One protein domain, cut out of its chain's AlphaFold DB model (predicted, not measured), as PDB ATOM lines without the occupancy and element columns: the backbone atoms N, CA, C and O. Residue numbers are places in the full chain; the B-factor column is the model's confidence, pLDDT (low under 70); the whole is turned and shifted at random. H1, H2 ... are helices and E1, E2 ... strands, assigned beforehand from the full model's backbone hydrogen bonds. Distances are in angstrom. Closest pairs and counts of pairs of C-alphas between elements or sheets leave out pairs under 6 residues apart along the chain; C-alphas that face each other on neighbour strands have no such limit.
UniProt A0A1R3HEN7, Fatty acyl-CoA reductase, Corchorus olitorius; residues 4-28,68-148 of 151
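Overview. This is residues 4 to 28 and 68 to 148 of the 151 residues of the protein "Fatty acyl-CoA reductase" of Corchorus olitorius (UniProt A0A1R3HEN7). A tiny ribbon of two parallel strands, E1 and E2, lies between a helical hairpin, H3 and H4, and a helix pair, H1 and H2. The 106 printed residues, with order H1 E1 H2 E2 H3 H4, are mostly helix by named elements and compact: radius of gyration of the C-alphas 14.4 A, spans 45 by 32 by 19 A.

Arrangement. H1, residues 4 to 9, touches residues 76 to 80 alone of H2, residues 69 to 82; the closest C-alphas, Gly 9 and Phe 80, are 5.9 A apart. E1, residues 15 to 17, is parallel to E2, residues 99 to 101; N 16 and O 99 are within hydrogen-bond range at 2.8 A. H3, residues 104 to 117, touches H4, residues 126 to 146, in a hairpin, at a shallow tilt of 27 degrees, opposite ways; the closest C-alphas, Ala 115 and Pro 128, are 5.9 A apart. The closest C-alphas of E1 and H4, Ile 17 and Ala 139, are 6.1 A apart. Every O i to N i+4 pair is within hydrogen-bond range in H1, H2 and H3; in H4, 15 of 17.

Along the chain. H1 begins at C-alpha 4 (32.455, -72.536, 138.966); H4, 28.6 A long, ends at C-alpha 146 (20.334, -73.308, 140.827).

Size, cuts and confidence. Residues 29 to 67 are not printed; C-alphas 28 and 68 are 9.4 A apart. The link H2 to E2 is long. The pLDDT is under 70 in residues 20 to 28, 117 to 128 and 147 to 148.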
ATOM      1  N   VAL A   4      32.631 -71.250 138.273       86.44
ATOM      2  CA  VAL A   4      32.455 -72.536 138.966       86.44
ATOM      3  C   VAL A   4      33.340 -73.589 138.304       86.44
ATOM      4  O   VAL A   4      34.117 -74.260 138.990       86.44
ATOM      5  N   ALA A   5      33.308 -73.661 136.968       87.00
ATOM      6  CA  ALA A   5      34.173 -74.553 136.195       87.00
ATOM      7  C   ALA A   5      35.663 -74.265 136.451       87.00
ATOM      8  O   ALA A   5      36.440 -75.180 136.724       87.00
ATOM      9  N   LEU A   6      36.058 -72.985 136.439       88.44
ATOM     10  CA  LEU A   6      37.434 -72.563 136.711       88.44
ATOM     11  C   LEU A   6      37.887 -72.965 138.121       88.44
ATOM     12  O   LEU A   6      39.006 -73.446 138.306       88.44
ATOM     13  N   SER A   7      37.026 -72.776 139.123       86.19
ATOM     14  CA  SER A   7      37.351 -73.089 140.519       86.19
ATOM     15  C   SER A   7      37.471 -74.595 140.761       86.19
ATOM     16  O   SER A   7      38.328 -75.021 141.542       86.19
ATOM     17  N   ASN A   8      36.669 -75.407 140.064       87.25
ATOM     18  CA  ASN A   8      36.798 -76.862 140.087       87.25
ATOM     19  C   ASN A   8      38.065 -77.345 139.367       87.25
ATOM     20  O   ASN A   8      38.802 -78.143 139.939       87.25
ATOM     21  N   GLY A   9      38.374 -76.812 138.179       84.62
ATOM     22  CA  GLY A   9      39.597 -77.150 137.436       84.62
ATOM     23  C   GLY A   9      40.885 -76.825 138.200       84.62
ATOM     24  O   GLY A   9      41.879 -77.540 138.105       84.62
ATOM     25  N   GLN A  10      40.853 -75.786 139.039       85.31
ATOM     26  CA  GLN A  10      41.943 -75.446 139.962       85.31
ATOM     27  C   GLN A  10      41.981 -76.314 141.232       85.31
ATOM     28  O   GLN A  10      42.840 -76.093 142.085       85.31
ATOM     29  N   GLY A  11      41.051 -77.260 141.396       82.31
ATOM     30  CA  GLY A  11      40.933 -78.113 142.580       82.31
ATOM     31  C   GLY A  11      40.552 -77.359 143.857       82.31
ATOM     32  O   GLY A  11      40.721 -77.895 144.948       82.31
ATOM     33  N   LYS A  12      40.080 -76.110 143.743       82.88
ATOM     34  CA  LYS A  12      39.734 -75.264 144.895       82.88
ATOM     35  C   LYS A  12      38.320 -75.519 145.386       82.88
ATOM     36  O   LYS A  12      38.079 -75.418 146.575       82.88
ATOM     37  N   LEU A  13      37.399 -75.802 144.466       84.12
ATOM     38  CA  LEU A  13      35.990 -76.021 144.768       84.12
ATOM     39  C   LEU A  13      35.648 -77.505 144.620       84.12
ATOM     40  O   LEU A  13      35.766 -78.065 143.525       84.12
ATOM     41  N   THR A  14      35.207 -78.126 145.713       84.69
ATOM     42  CA  THR A  14      34.801 -79.543 145.751       84.69
ATOM     43  C   THR A  14      33.296 -79.738 145.971       84.69
ATOM     44  O   THR A  14      32.791 -80.854 145.866       84.69
ATOM     45  N   GLY A  15      32.549 -78.657 146.207       86.81
ATOM     46  CA  GLY A  15      31.091 -78.669 146.269       86.81
ATOM     47  C   GLY A  15      30.495 -77.308 145.933       86.81
ATOM     48  O   GLY A  15      31.168 -76.288 146.057       86.81
ATOM     49  N   PHE A  16      29.244 -77.290 145.478       87.44
ATOM     50  CA  PHE A  16      28.522 -76.070 145.131       87.44
ATOM     51  C   PHE A  16      27.028 -76.194 145.433       87.44
ATOM     52  O   PHE A  16      26.492 -77.301 145.515       87.44
ATOM     53  N   ILE A  17      26.363 -75.053 145.621       86.38
ATOM     54  CA  ILE A  17      24.936 -75.015 145.938       86.38
ATOM     55  C   ILE A  17      24.075 -75.378 144.714       86.38
ATOM     56  O   ILE A  17      24.382 -74.973 143.594       86.38
ATOM     57  N   GLY A  18      22.994 -76.131 144.924       81.38
ATOM     58  CA  GLY A  18      21.967 -76.383 143.913       81.38
ATOM     59  C   GLY A  18      20.955 -77.463 144.300       81.38
ATOM     60  O   GLY A  18      21.129 -78.185 145.282       81.38
ATOM     61  N   THR A  19      19.874 -77.573 143.530       76.56
ATOM     62  CA  THR A  19      18.810 -78.571 143.733       76.56
ATOM     63  C   THR A  19      19.032 -79.824 142.874       76.56
ATOM     64  O   THR A  19      19.380 -79.718 141.700       76.56
ATOM     65  N   LEU A  20      18.823 -81.018 143.450       66.06
ATOM     66  CA  LEU A  20      18.991 -82.307 142.752       66.06
ATOM     67  C   LEU A  20      17.857 -82.619 141.756       66.06
ATOM     68  O   LEU A  20      18.123 -83.208 140.714       66.06
ATOM     69  N   ASP A  21      16.631 -82.174 142.050       58.81
ATOM     70  CA  ASP A  21      15.406 -82.511 141.299       58.81
ATOM     71  C   ASP A  21      14.926 -81.405 140.347       58.81
ATOM     72  O   ASP A  21      13.783 -81.419 139.889       58.81
ATOM     73  N   ALA A  22      15.768 -80.415 140.043       57.56
ATOM     74  CA  ALA A  22      15.393 -79.352 139.118       57.56
ATOM     75  C   ALA A  22      15.319 -79.906 137.683       57.56
ATOM     76  O   ALA A  22      16.285 -79.819 136.934       57.56
ATOM     77  N   VAL A  23      14.177 -80.497 137.310       55.31
ATOM     78  CA  VAL A  23      13.812 -80.913 135.944       55.31
ATOM     79  C   VAL A  23      12.940 -79.826 135.324       55.31
ATOM     80  O   VAL A  23      11.754 -80.009 135.086       55.31
ATOM     81  N   LEU A  24      13.512 -78.656 135.080       49.50
ATOM     82  CA  LEU A  24      12.904 -77.661 134.202       49.50
ATOM     83  C   LEU A  24      14.014 -77.145 133.287       49.50
ATOM     84  O   LEU A  24      14.863 -76.387 133.737       49.50
ATOM     85  N   ASP A  25      14.045 -77.633 132.043       49.28
ATOM     86  CA  ASP A  25      14.860 -77.079 130.944       49.28
ATOM     87  C   ASP A  25      16.331 -76.772 131.335       49.28
ATOM     88  O   ASP A  25      16.846 -75.658 131.229       49.28
ATOM     89  N   VAL A  26      16.954 -77.778 131.956       54.25
ATOM     90  CA  VAL A  26      17.912 -77.622 133.061       54.25
ATOM     91  C   VAL A  26      19.248 -77.023 132.599       54.25
ATOM     92  O   VAL A  26      19.843 -77.512 131.642       54.25
ATOM     93  N   ILE A  27      19.670 -75.931 133.261       56.19
ATOM     94  CA  ILE A  27      20.860 -75.095 132.981       56.19
ATOM     95  C   ILE A  27      21.082 -74.895 131.480       56.19
ATOM     96  O   ILE A  27      22.022 -75.436 130.898       56.19
ATOM     97  N   SER A  28      20.219 -74.109 130.837       60.41
ATOM     98  CA  SER A  28      20.397 -73.743 129.432       60.41
ATOM     99  C   SER A  28      21.720 -72.986 129.233       60.41
ATOM    100  O   SER A  28      21.817 -71.770 129.402       60.41
ATOM    101  N   THR A  68      21.189 -81.586 133.389       79.00
ATOM    102  CA  THR A  68      21.068 -81.452 134.847       79.00
ATOM    103  C   THR A  68      22.337 -80.852 135.459       79.00
ATOM    104  O   THR A  68      23.438 -81.051 134.938       79.00
ATOM    105  N   LEU A  69      22.216 -80.164 136.602       80.31
ATOM    106  CA  LEU A  69      23.381 -79.662 137.353       80.31
ATOM    107  C   LEU A  69      24.380 -80.784 137.660       80.31
ATOM    108  O   LEU A  69      25.591 -80.606 137.540       80.31
ATOM    109  N   GLN A  70      23.861 -81.967 137.987       83.44
ATOM    110  CA  GLN A  70      24.662 -83.162 138.216       83.44
ATOM    111  C   GLN A  70      25.433 -83.592 136.961       83.44
ATOM    112  O   GLN A  70      26.632 -83.855 137.048       83.44
ATOM    113  N   ASN A  71      24.780 -83.623 135.796       84.25
ATOM    114  CA  ASN A  71      25.436 -83.969 134.535       84.25
ATOM    115  C   ASN A  71      26.485 -82.923 134.145       84.25
ATOM    116  O   ASN A  71      27.576 -83.288 133.715       84.25
ATOM    117  N   LEU A  72      26.201 -81.632 134.345       84.94
ATOM    118  CA  LEU A  72      27.162 -80.556 134.096       84.94
ATOM    119  C   LEU A  72      28.423 -80.712 134.962       84.94
ATOM    120  O   LEU A  72      29.543 -80.609 134.462       84.94
ATOM    121  N   PHE A  73      28.257 -81.013 136.248       87.75
ATOM    122  CA  PHE A  73      29.383 -81.250 137.155       87.75
ATOM    123  C   PHE A  73      30.164 -82.520 136.810       87.75
ATOM    124  O   PHE A  73      31.391 -82.538 136.939       87.75
ATOM    125  N   GLU A  74      29.488 -83.563 136.325       89.75
ATOM    126  CA  GLU A  74      30.156 -84.757 135.809       89.75
ATOM    127  C   GLU A  74      30.988 -84.434 134.560       89.75
ATOM    128  O   GLU A  74      32.134 -84.873 134.465       89.75
ATOM    129  N   LEU A  75      30.467 -83.610 133.645       89.12
ATOM    130  CA  LEU A  75      31.206 -83.153 132.465       89.12
ATOM    131  C   LEU A  75      32.450 -82.346 132.852       89.12
ATOM    132  O   LEU A  75      33.518 -82.580 132.286       89.12
ATOM    133  N   PHE A  76      32.357 -81.450 133.841       89.38
ATOM    134  CA  PHE A  76      33.528 -80.733 134.363       89.38
ATOM    135  C   PHE A  76      34.578 -81.700 134.907       89.38
ATOM    136  O   PHE A  76      35.750 -81.616 134.534       89.38
ATOM    137  N   TYR A  77      34.158 -82.659 135.736       91.56
ATOM    138  CA  TYR A  77      35.065 -83.651 136.298       91.56
ATOM    139  C   TYR A  77      35.752 -84.484 135.208       91.56
ATOM    140  O   TYR A  77      36.969 -84.652 135.241       91.56
ATOM    141  N   GLN A  78      35.000 -84.980 134.224       94.38
ATOM    142  CA  GLN A  78      35.553 -85.758 133.115       94.38
ATOM    143  C   GLN A  78      36.523 -84.930 132.268       94.38
ATOM    144  O   GLN A  78      37.611 -85.413 131.945       94.38
ATOM    145  N   HIS A  79      36.169 -83.677 131.966       92.94
ATOM    146  CA  HIS A  79      37.018 -82.765 131.211       92.94
ATOM    147  C   HIS A  79      38.363 -82.548 131.910       92.94
ATOM    148  O   HIS A  79      39.402 -82.820 131.316       92.94
ATOM    149  N   PHE A  80      38.359 -82.144 133.183       92.06
ATOM    150  CA  PHE A  80      39.596 -81.871 133.920       92.06
ATOM    151  C   PHE A  80      40.349 -83.132 134.357       92.06
ATOM    152  O   PHE A  80      41.540 -83.068 134.644       92.06
ATOM    153  N   LYS A  81      39.698 -84.298 134.384       92.38
ATOM    154  CA  LYS A  81      40.389 -85.579 134.572       92.38
ATOM    155  C   LYS A  81      41.210 -85.966 133.340       92.38
ATOM    156  O   LYS A  81      42.307 -86.495 133.495       92.38
ATOM    157  N   LEU A  82      40.678 -85.731 132.139       94.56
ATOM    158  CA  LEU A  82      41.373 -86.002 130.874       94.56
ATOM    159  C   LEU A  82      42.396 -84.909 130.539       94.56
ATOM    160  O   LEU A  82      43.486 -85.212 130.061       94.56
ATOM    161  N   TRP A  83      42.051 -83.655 130.828       93.31
ATOM    162  CA  TRP A  83      42.834 -82.461 130.514       93.31
ATOM    163  C   TRP A  83      43.074 -81.647 131.793       93.31
ATOM    164  O   TRP A  83      42.445 -80.606 132.004       93.31
ATOM    165  N   PRO A  84      43.944 -82.130 132.697       91.62
ATOM    166  CA  PRO A  84      44.167 -81.475 133.974       91.62
ATOM    167  C   PRO A  84      44.802 -80.099 133.791       91.62
ATOM    168  O   PRO A  84      45.731 -79.914 133.002       91.62
ATOM    169  N   CYS A  85      44.334 -79.132 134.580       88.62
ATOM    170  CA  CYS A  85      45.028 -77.861 134.714       88.62
ATOM    171  C   CYS A  85      46.408 -78.080 135.346       88.62
ATOM    172  O   CYS A  85      46.597 -78.980 136.164       88.62
ATOM    173  N   ILE A  86      47.365 -77.234 134.983       91.00
ATOM    174  CA  ILE A  86      48.731 -77.290 135.502       91.00
ATOM    175  C   ILE A  86      48.889 -76.248 136.613       91.00
ATOM    176  O   ILE A  86      48.458 -75.104 136.466       91.00
ATOM    177  N   ASP A  87      49.475 -76.652 137.740       86.81
ATOM    178  CA  ASP A  87      49.774 -75.747 138.846       86.81
ATOM    179  C   ASP A  87      51.003 -74.862 138.559       86.81
ATOM    180  O   ASP A  87      51.705 -75.012 137.559       86.81
ATOM    181  N   ALA A  88      51.300 -73.931 139.468       86.12
ATOM    182  CA  ALA A  88      52.460 -73.046 139.337       86.12
ATOM    183  C   ALA A  88      53.817 -73.782 139.324       86.12
ATOM    184  O   ALA A  88      54.824 -73.186 138.953       86.12
ATOM    185  N   ASN A  89      53.853 -75.053 139.733       88.19
ATOM    186  CA  ASN A  89      55.047 -75.895 139.760       88.19
ATOM    187  C   ASN A  89      55.121 -76.839 138.547       88.19
ATOM    188  O   ASN A  89      56.003 -77.693 138.499       88.19
ATOM    189  N   GLY A  90      54.199 -76.729 137.585       88.88
ATOM    190  CA  GLY A  90      54.158 -77.605 136.415       88.88
ATOM    191  C   GLY A  90      53.478 -78.959 136.657       88.88
ATOM    192  O   GLY A  90      53.516 -79.819 135.779       88.88
ATOM    193  N   LYS A  91      52.852 -79.182 137.819       90.19
ATOM    194  CA  LYS A  91      52.202 -80.451 138.162       90.19
ATOM    195  C   LYS A  91      50.714 -80.445 137.772       90.19
ATOM    196  O   LYS A  91      50.020 -79.468 138.060       90.19
ATOM    197  N   PRO A  92      50.186 -81.543 137.196       89.75
ATOM    198  CA  PRO A  92      48.753 -81.702 136.965       89.75
ATOM    199  C   PRO A  92      47.942 -81.636 138.264       89.75
ATOM    200  O   PRO A  92      48.244 -82.335 139.237       89.75
ATOM    201  N   ILE A  93      46.892 -80.820 138.266       88.44
ATOM    202  CA  ILE A  93      45.948 -80.688 139.373       88.44
ATOM    203  C   ILE A  93      44.947 -81.841 139.309       88.44
ATOM    204  O   ILE A  93      44.287 -82.063 138.296       88.44
ATOM    205  N   THR A  94      44.813 -82.575 140.414       87.62
ATOM    206  CA  THR A  94      43.788 -83.613 140.553       87.62
ATOM    207  C   THR A  94      42.477 -82.984 141.005       87.62
ATOM    208  O   THR A  94      42.387 -82.452 142.110       87.62
ATOM    209  N   VAL A  95      41.454 -83.067 140.159       87.56
ATOM    210  CA  VAL A  95      40.110 -82.575 140.472       87.56
ATOM    211  C   VAL A  95      39.276 -83.624 141.205       87.56
ATOM    212  O   VAL A  95      39.433 -84.829 140.995       87.56
ATOM    213  N   GLN A  96      38.357 -83.163 142.052       86.50
ATOM    214  CA  GLN A  96      37.324 -83.997 142.670       86.50
ATOM    215  C   GLN A  96      35.966 -83.709 142.027       86.50
ATOM    216  O   GLN A  96      35.736 -82.615 141.505       86.50
ATOM    217  N   LYS A  97      35.060 -84.692 142.080       87.38
ATOM    218  CA  LYS A  97      33.666 -84.492 141.669       87.38
ATOM    219  C   LYS A  97      33.011 -83.465 142.586       87.38
ATOM    220  O   LYS A  97      33.076 -83.613 143.806       87.38
ATOM    221  N   LEU A  98      32.374 -82.456 141.994       88.00
ATOM    222  CA  LEU A  98      31.617 -81.462 142.747       88.00
ATOM    223  C   LEU A  98      30.415 -82.119 143.425       88.00
ATOM    224  O   LEU A  98      29.605 -82.783 142.779       88.00
ATOM    225  N   LYS A  99      30.288 -81.901 144.730       88.94
ATOM    226  CA  LYS A  99      29.093 -82.263 145.493       88.94
ATOM    227  C   LYS A  99      28.041 -81.168 145.371       88.94
ATOM    228  O   LYS A  99      28.363 -79.989 145.486       88.94
ATOM    229  N   ILE A 100      26.788 -81.563 145.183       87.69
ATOM    230  CA  ILE A 100      25.654 -80.637 145.203       87.69
ATOM    231  C   ILE A 100      25.191 -80.484 146.652       87.69
ATOM    232  O   ILE A 100      24.947 -81.477 147.337       87.69
ATOM    233  N   VAL A 101      25.093 -79.240 147.118       88.38
ATOM    234  CA  VAL A 101      24.610 -78.889 148.457       88.38
ATOM    235  C   VAL A 101      23.289 -78.139 148.325       88.38
ATOM    236  O   VAL A 101      23.195 -77.180 147.570       88.38
ATOM    237  N   THR A 102      22.255 -78.563 149.043       84.50
ATOM    238  CA  THR A 102      20.877 -78.122 148.769       84.50
ATOM    239  C   THR A 102      20.439 -76.858 149.504       84.50
ATOM    240  O   THR A 102      19.398 -76.307 149.161       84.50
ATOM    241  N   SER A 103      21.206 -76.365 150.484       84.94
ATOM    242  CA  SER A 103      20.910 -75.109 151.185       84.94
ATOM    243  C   SER A 103      22.155 -74.252 151.386       84.94
ATOM    244  O   SER A 103      23.281 -74.752 151.440       84.94
ATOM    245  N   MET A 104      21.948 -72.939 151.525       85.38
ATOM    246  CA  MET A 104      23.034 -71.994 151.782       85.38
ATOM    247  C   MET A 104      23.683 -72.230 153.153       85.38
ATOM    248  O   MET A 104      24.898 -72.084 153.284       85.38
ATOM    249  N   GLU A 105      22.915 -72.640 154.168       88.31
ATOM    250  CA  GLU A 105      23.480 -73.001 155.477       88.31
ATOM    251  C   GLU A 105      24.387 -74.227 155.365       88.31
ATOM    252  O   GLU A 105      25.549 -74.172 155.769       88.31
ATOM    253  N   ALA A 106      23.907 -75.294 154.718       87.62
ATOM    254  CA  ALA A 106      24.698 -76.498 154.499       87.62
ATOM    255  C   ALA A 106      25.942 -76.211 153.645       87.62
ATOM    256  O   ALA A 106      26.997 -76.809 153.862       87.62
ATOM    257  N   PHE A 107      25.850 -75.277 152.692       89.06
ATOM    258  CA  PHE A 107      26.984 -74.854 151.874       89.06
ATOM    259  C   PHE A 107      28.028 -74.084 152.692       89.06
ATOM    260  O   PHE A 107      29.225 -74.327 152.550       89.06
ATOM    261  N   ASN A 108      27.600 -73.207 153.602       87.88
ATOM    262  CA  ASN A 108      28.509 -72.511 154.513       87.88
ATOM    263  C   ASN A 108      29.248 -73.487 155.441       87.88
ATOM    264  O   ASN A 108      30.466 -73.378 155.592       87.88
ATOM    265  N   ASP A 109      28.529 -74.455 156.012       87.88
ATOM    266  CA  ASP A 109      29.114 -75.496 156.861       87.88
ATOM    267  C   ASP A 109      30.082 -76.385 156.074       87.88
ATOM    268  O   ASP A 109      31.151 -76.749 156.572       87.88
ATOM    269  N   TYR A 110      29.734 -76.705 154.825       86.88
ATOM    270  CA  TYR A 110      30.588 -77.446 153.903       86.88
ATOM    271  C   TYR A 110      31.918 -76.721 153.666       86.88
ATOM    272  O   TYR A 110      32.982 -77.306 153.880       86.88
ATOM    273  N   LEU A 111      31.864 -75.435 153.303       86.19
ATOM    274  CA  LEU A 111      33.054 -74.611 153.079       86.19
ATOM    275  C   LEU A 111      33.920 -74.498 154.340       86.19
ATOM    276  O   LEU A 111      35.147 -74.553 154.256       86.19
ATOM    277  N   LEU A 112      33.293 -74.365 155.513       85.06
ATOM    278  CA  LEU A 112      34.009 -74.305 156.786       85.06
ATOM    279  C   LEU A 112      34.756 -75.616 157.073       85.06
ATOM    280  O   LEU A 112      35.923 -75.585 157.460       85.06
ATOM    281  N   ARG A 113      34.115 -76.769 156.847       83.38
ATOM    282  CA  ARG A 113      34.742 -78.092 157.020       83.38
ATOM    283  C   ARG A 113      35.886 -78.329 156.037       83.38
ATOM    284  O   ARG A 113      36.909 -78.906 156.400       83.38
ATOM    285  N   GLU A 114      35.738 -77.891 154.794       78.62
ATOM    286  CA  GLU A 114      36.785 -78.027 153.777       78.62
ATOM    287  C   GLU A 114      38.025 -77.185 154.127       78.62
ATOM    288  O   GLU A 114      39.165 -77.651 153.999       78.62
ATOM    289  N   ALA A 115      37.803 -75.982 154.664       74.44
ATOM    290  CA  ALA A 115      38.866 -75.106 155.143       74.44
ATOM    291  C   ALA A 115      39.642 -75.700 156.335       74.44
ATOM    292  O   ALA A 115      40.853 -75.495 156.427       74.44
ATOM    293  N   THR A 116      38.987 -76.453 157.227       70.19
ATOM    294  CA  THR A 116      39.644 -77.073 158.396       70.19
ATOM    295  C   THR A 116      40.349 -78.393 158.068       70.19
ATOM    296  O   THR A 116      41.412 -78.680 158.627       70.19
ATOM    297  N   THR A 117      39.813 -79.177 157.126       63.56
ATOM    298  CA  THR A 117      40.349 -80.502 156.748       63.56
ATOM    299  C   THR A 117      41.627 -80.404 155.901       63.56
ATOM    300  O   THR A 117      42.470 -81.295 155.936       63.56
ATOM    301  N   SER A 118      41.834 -79.294 155.188       55.84
ATOM    302  CA  SER A 118      42.993 -79.080 154.301       55.84
ATOM    303  C   SER A 118      44.300 -78.682 155.028       55.84
ATOM    304  O   SER A 118      45.227 -78.154 154.407       55.84
ATOM    305  N   SER A 119      44.407 -78.893 156.346       50.31
ATOM    306  CA  SER A 119      45.515 -78.382 157.167       50.31
ATOM    307  C   SER A 119      46.780 -79.259 157.133       50.31
ATOM    308  O   SER A 119      47.006 -80.138 157.956       50.31
ATOM    309  N   SER A 120      47.680 -78.942 156.195       37.09
ATOM    310  CA  SER A 120      49.137 -79.077 156.390       37.09
ATOM    311  C   SER A 120      49.700 -77.747 156.937       37.09
ATOM    312  O   SER A 120      49.228 -76.686 156.518       37.09
ATOM    313  N   PRO A 121      50.713 -77.724 157.829       40.88
ATOM    314  CA  PRO A 121      50.816 -76.677 158.858       40.88
ATOM    315  C   PRO A 121      51.384 -75.308 158.434       40.88
ATOM    316  O   PRO A 121      51.548 -74.453 159.296       40.88
ATOM    317  N   VAL A 122      51.752 -75.053 157.168       39.88
ATOM    318  CA  VAL A 122      52.747 -73.981 156.890       39.88
ATOM    319  C   VAL A 122      52.306 -72.876 155.909       39.88
ATOM    320  O   VAL A 122      53.027 -71.893 155.756       39.88
ATOM    321  N   LYS A 123      51.130 -72.916 155.252       34.09
ATOM    322  CA  LYS A 123      50.758 -71.849 154.281       34.09
ATOM    323  C   LYS A 123      49.321 -71.298 154.395       34.09
ATOM    324  O   LYS A 123      48.453 -71.647 153.606       34.09
ATOM    325  N   LYS A 124      49.192 -70.264 155.243       43.31
ATOM    326  CA  LYS A 124      48.311 -69.071 155.139       43.31
ATOM    327  C   LYS A 124      46.797 -69.226 155.375       43.31
ATOM    328  O   LYS A 124      46.040 -69.495 154.450       43.31
ATOM    329  N   VAL A 125      46.370 -68.804 156.568       49.00
ATOM    330  CA  VAL A 125      44.982 -68.536 157.013       49.00
ATOM    331  C   VAL A 125      44.236 -67.484 156.156       49.00
ATOM    332  O   VAL A 125      43.014 -67.492 156.100       49.00
ATOM    333  N   GLU A 126      44.929 -66.632 155.391       49.44
ATOM    334  CA  GLU A 126      44.289 -65.659 154.476       49.44
ATOM    335  C   GLU A 126      43.688 -66.277 153.203       49.44
ATOM    336  O   GLU A 126      42.741 -65.742 152.624       49.44
ATOM    337  N   ARG A 127      44.258 -67.388 152.720       57.44
ATOM    338  CA  ARG A 127      43.788 -68.070 151.505       57.44
ATOM    339  C   ARG A 127      42.410 -68.722 151.672       57.44
ATOM    340  O   ARG A 127      41.608 -68.552 150.752       57.44
ATOM    341  N   PRO A 128      42.097 -69.422 152.784       66.25
ATOM    342  CA  PRO A 128      40.771 -70.000 152.972       66.25
ATOM    343  C   PRO A 128      39.688 -68.925 153.114       66.25
ATOM    344  O   PRO A 128      38.625 -69.097 152.532       66.25
ATOM    345  N   LEU A 129      39.959 -67.787 153.770       70.56
ATOM    346  CA  LEU A 129      38.952 -66.726 153.929       70.56
ATOM    347  C   LEU A 129      38.522 -66.124 152.581       70.56
ATOM    348  O   LEU A 129      37.336 -66.114 152.259       70.56
ATOM    349  N   LYS A 130      39.491 -65.711 151.750       78.25
ATOM    350  CA  LYS A 130      39.211 -65.160 150.410       78.25
ATOM    351  C   LYS A 130      38.516 -66.176 149.504       78.25
ATOM    352  O   LYS A 130      37.647 -65.812 148.713       78.25
ATOM    353  N   PHE A 131      38.892 -67.451 149.610       79.88
ATOM    354  CA  PHE A 131      38.227 -68.529 148.884       79.88
ATOM    355  C   PHE A 131      36.762 -68.675 149.312       79.88
ATOM    356  O   PHE A 131      35.884 -68.684 148.453       79.88
ATOM    357  N   MET A 132      36.489 -68.713 150.619       82.12
ATOM    358  CA  MET A 132      35.131 -68.815 151.156       82.12
ATOM    359  C   MET A 132      34.261 -67.624 150.744       82.12
ATOM    360  O   MET A 132      33.127 -67.822 150.321       82.12
ATOM    361  N   GLU A 133      34.779 -66.396 150.829       85.88
ATOM    362  CA  GLU A 133      34.069 -65.191 150.376       85.88
ATOM    363  C   GLU A 133      33.715 -65.271 148.889       85.88
ATOM    364  O   GLU A 133      32.573 -65.014 148.503       85.88
ATOM    365  N   THR A 134      34.671 -65.700 148.064       86.81
ATOM    366  CA  THR A 134      34.457 -65.866 146.623       86.81
ATOM    367  C   THR A 134      33.410 -66.948 146.343       86.81
ATOM    368  O   THR A 134      32.507 -66.729 145.541       86.81
ATOM    369  N   ALA A 135      33.480 -68.093 147.027       87.62
ATOM    370  CA  ALA A 135      32.535 -69.194 146.858       87.62
ATOM    371  C   ALA A 135      31.107 -68.800 147.275       87.62
ATOM    372  O   ALA A 135      30.153 -69.115 146.566       87.62
ATOM    373  N   LYS A 136      30.955 -68.046 148.372       88.94
ATOM    374  CA  LYS A 136      29.663 -67.485 148.803       88.94
ATOM    375  C   LYS A 136      29.117 -66.467 147.805       88.94
ATOM    376  O   LYS A 136      27.926 -66.484 147.504       88.94
ATOM    377  N   TYR A 137      29.976 -65.595 147.276       90.19
ATOM    378  CA  TYR A 137      29.583 -64.638 146.243       90.19
ATOM    379  C   TYR A 137      29.099 -65.353 144.976       90.19
ATOM    380  O   TYR A 137      28.023 -65.036 144.476       90.19
ATOM    381  N   MET A 138      29.832 -66.372 144.514       89.56
ATOM    382  CA  MET A 138      29.396 -67.216 143.400       89.56
ATOM    383  C   MET A 138      28.042 -67.865 143.710       89.56
ATOM    384  O   MET A 138      27.112 -67.704 142.931       89.56
ATOM    385  N   ALA A 139      27.884 -68.524 144.859       88.44
ATOM    386  CA  ALA A 139      26.620 -69.156 145.244       88.44
ATOM    387  C   ALA A 139      25.430 -68.180 145.181       88.44
ATOM    388  O   ALA A 139      24.376 -68.529 144.660       88.44
ATOM    389  N   LYS A 140      25.624 -66.930 145.615       88.69
ATOM    390  CA  LYS A 140      24.614 -65.869 145.504       88.69
ATOM    391  C   LYS A 140      24.311 -65.470 144.053       88.69
ATOM    392  O   LYS A 140      23.157 -65.233 143.719       88.69
ATOM    393  N   CYS A 141      25.318 -65.379 143.184       87.75
ATOM    394  CA  CYS A 141      25.112 -65.064 141.764       87.75
ATOM    395  C   CYS A 141      24.348 -66.165 141.018       87.75
ATOM    396  O   CYS A 141      23.575 -65.857 140.113       87.75
ATOM    397  N   TYR A 142      24.572 -67.428 141.386       83.75
ATOM    398  CA  TYR A 142      23.954 -68.580 140.729       83.75
ATOM    399  C   TYR A 142      22.620 -69.009 141.359       83.75
ATOM    400  O   TYR A 142      21.878 -69.741 140.712       83.75
ATOM    401  N   GLU A 143      22.270 -68.516 142.552       81.06
ATOM    402  CA  GLU A 143      21.022 -68.838 143.262       81.06
ATOM    403  C   GLU A 143      19.756 -68.767 142.378       81.06
ATOM    404  O   GLU A 143      18.996 -69.742 142.383       81.06
ATOM    405  N   PRO A 144      19.535 -67.721 141.547       79.38
ATOM    406  CA  PRO A 144      18.363 -67.646 140.668       79.38
ATOM    407  C   PRO A 144      18.333 -68.707 139.564       79.38
ATOM    408  O   PRO A 144      17.341 -68.817 138.860       79.38
ATOM    409  N   PHE A 145      19.408 -69.462 139.362       75.50
ATOM    410  CA  PHE A 145      19.513 -70.488 138.322       75.50
ATOM    411  C   PHE A 145      19.636 -71.899 138.909       75.50
ATOM    412  O   PHE A 145      19.361 -72.874 138.218       75.50
ATOM    413  N   THR A 146      20.043 -72.020 140.175       74.12
ATOM    414  CA  THR A 146      20.334 -73.308 140.827       74.12
ATOM    415  C   THR A 146      19.314 -73.712 141.888       74.12
ATOM    416  O   THR A 146      19.296 -74.880 142.274       74.12
ATOM    417  N   SER A 147      18.501 -72.765 142.371       66.75
ATOM    418  CA  SER A 147      17.644 -72.938 143.555       66.75
ATOM    419  C   SER A 147      16.158 -72.670 143.287       66.75
ATOM    420  O   SER A 147      15.391 -72.490 144.231       66.75
ATOM    421  N   TYR A 148      15.722 -72.621 142.021       65.31
ATOM    422  CA  TYR A 148      14.311 -72.379 141.706       65.31
ATOM    423  C   TYR A 148      13.424 -73.477 142.301       65.31
ATOM    424  O   TYR A 148      13.612 -74.665 142.043       65.31
TER     425      TYR A 148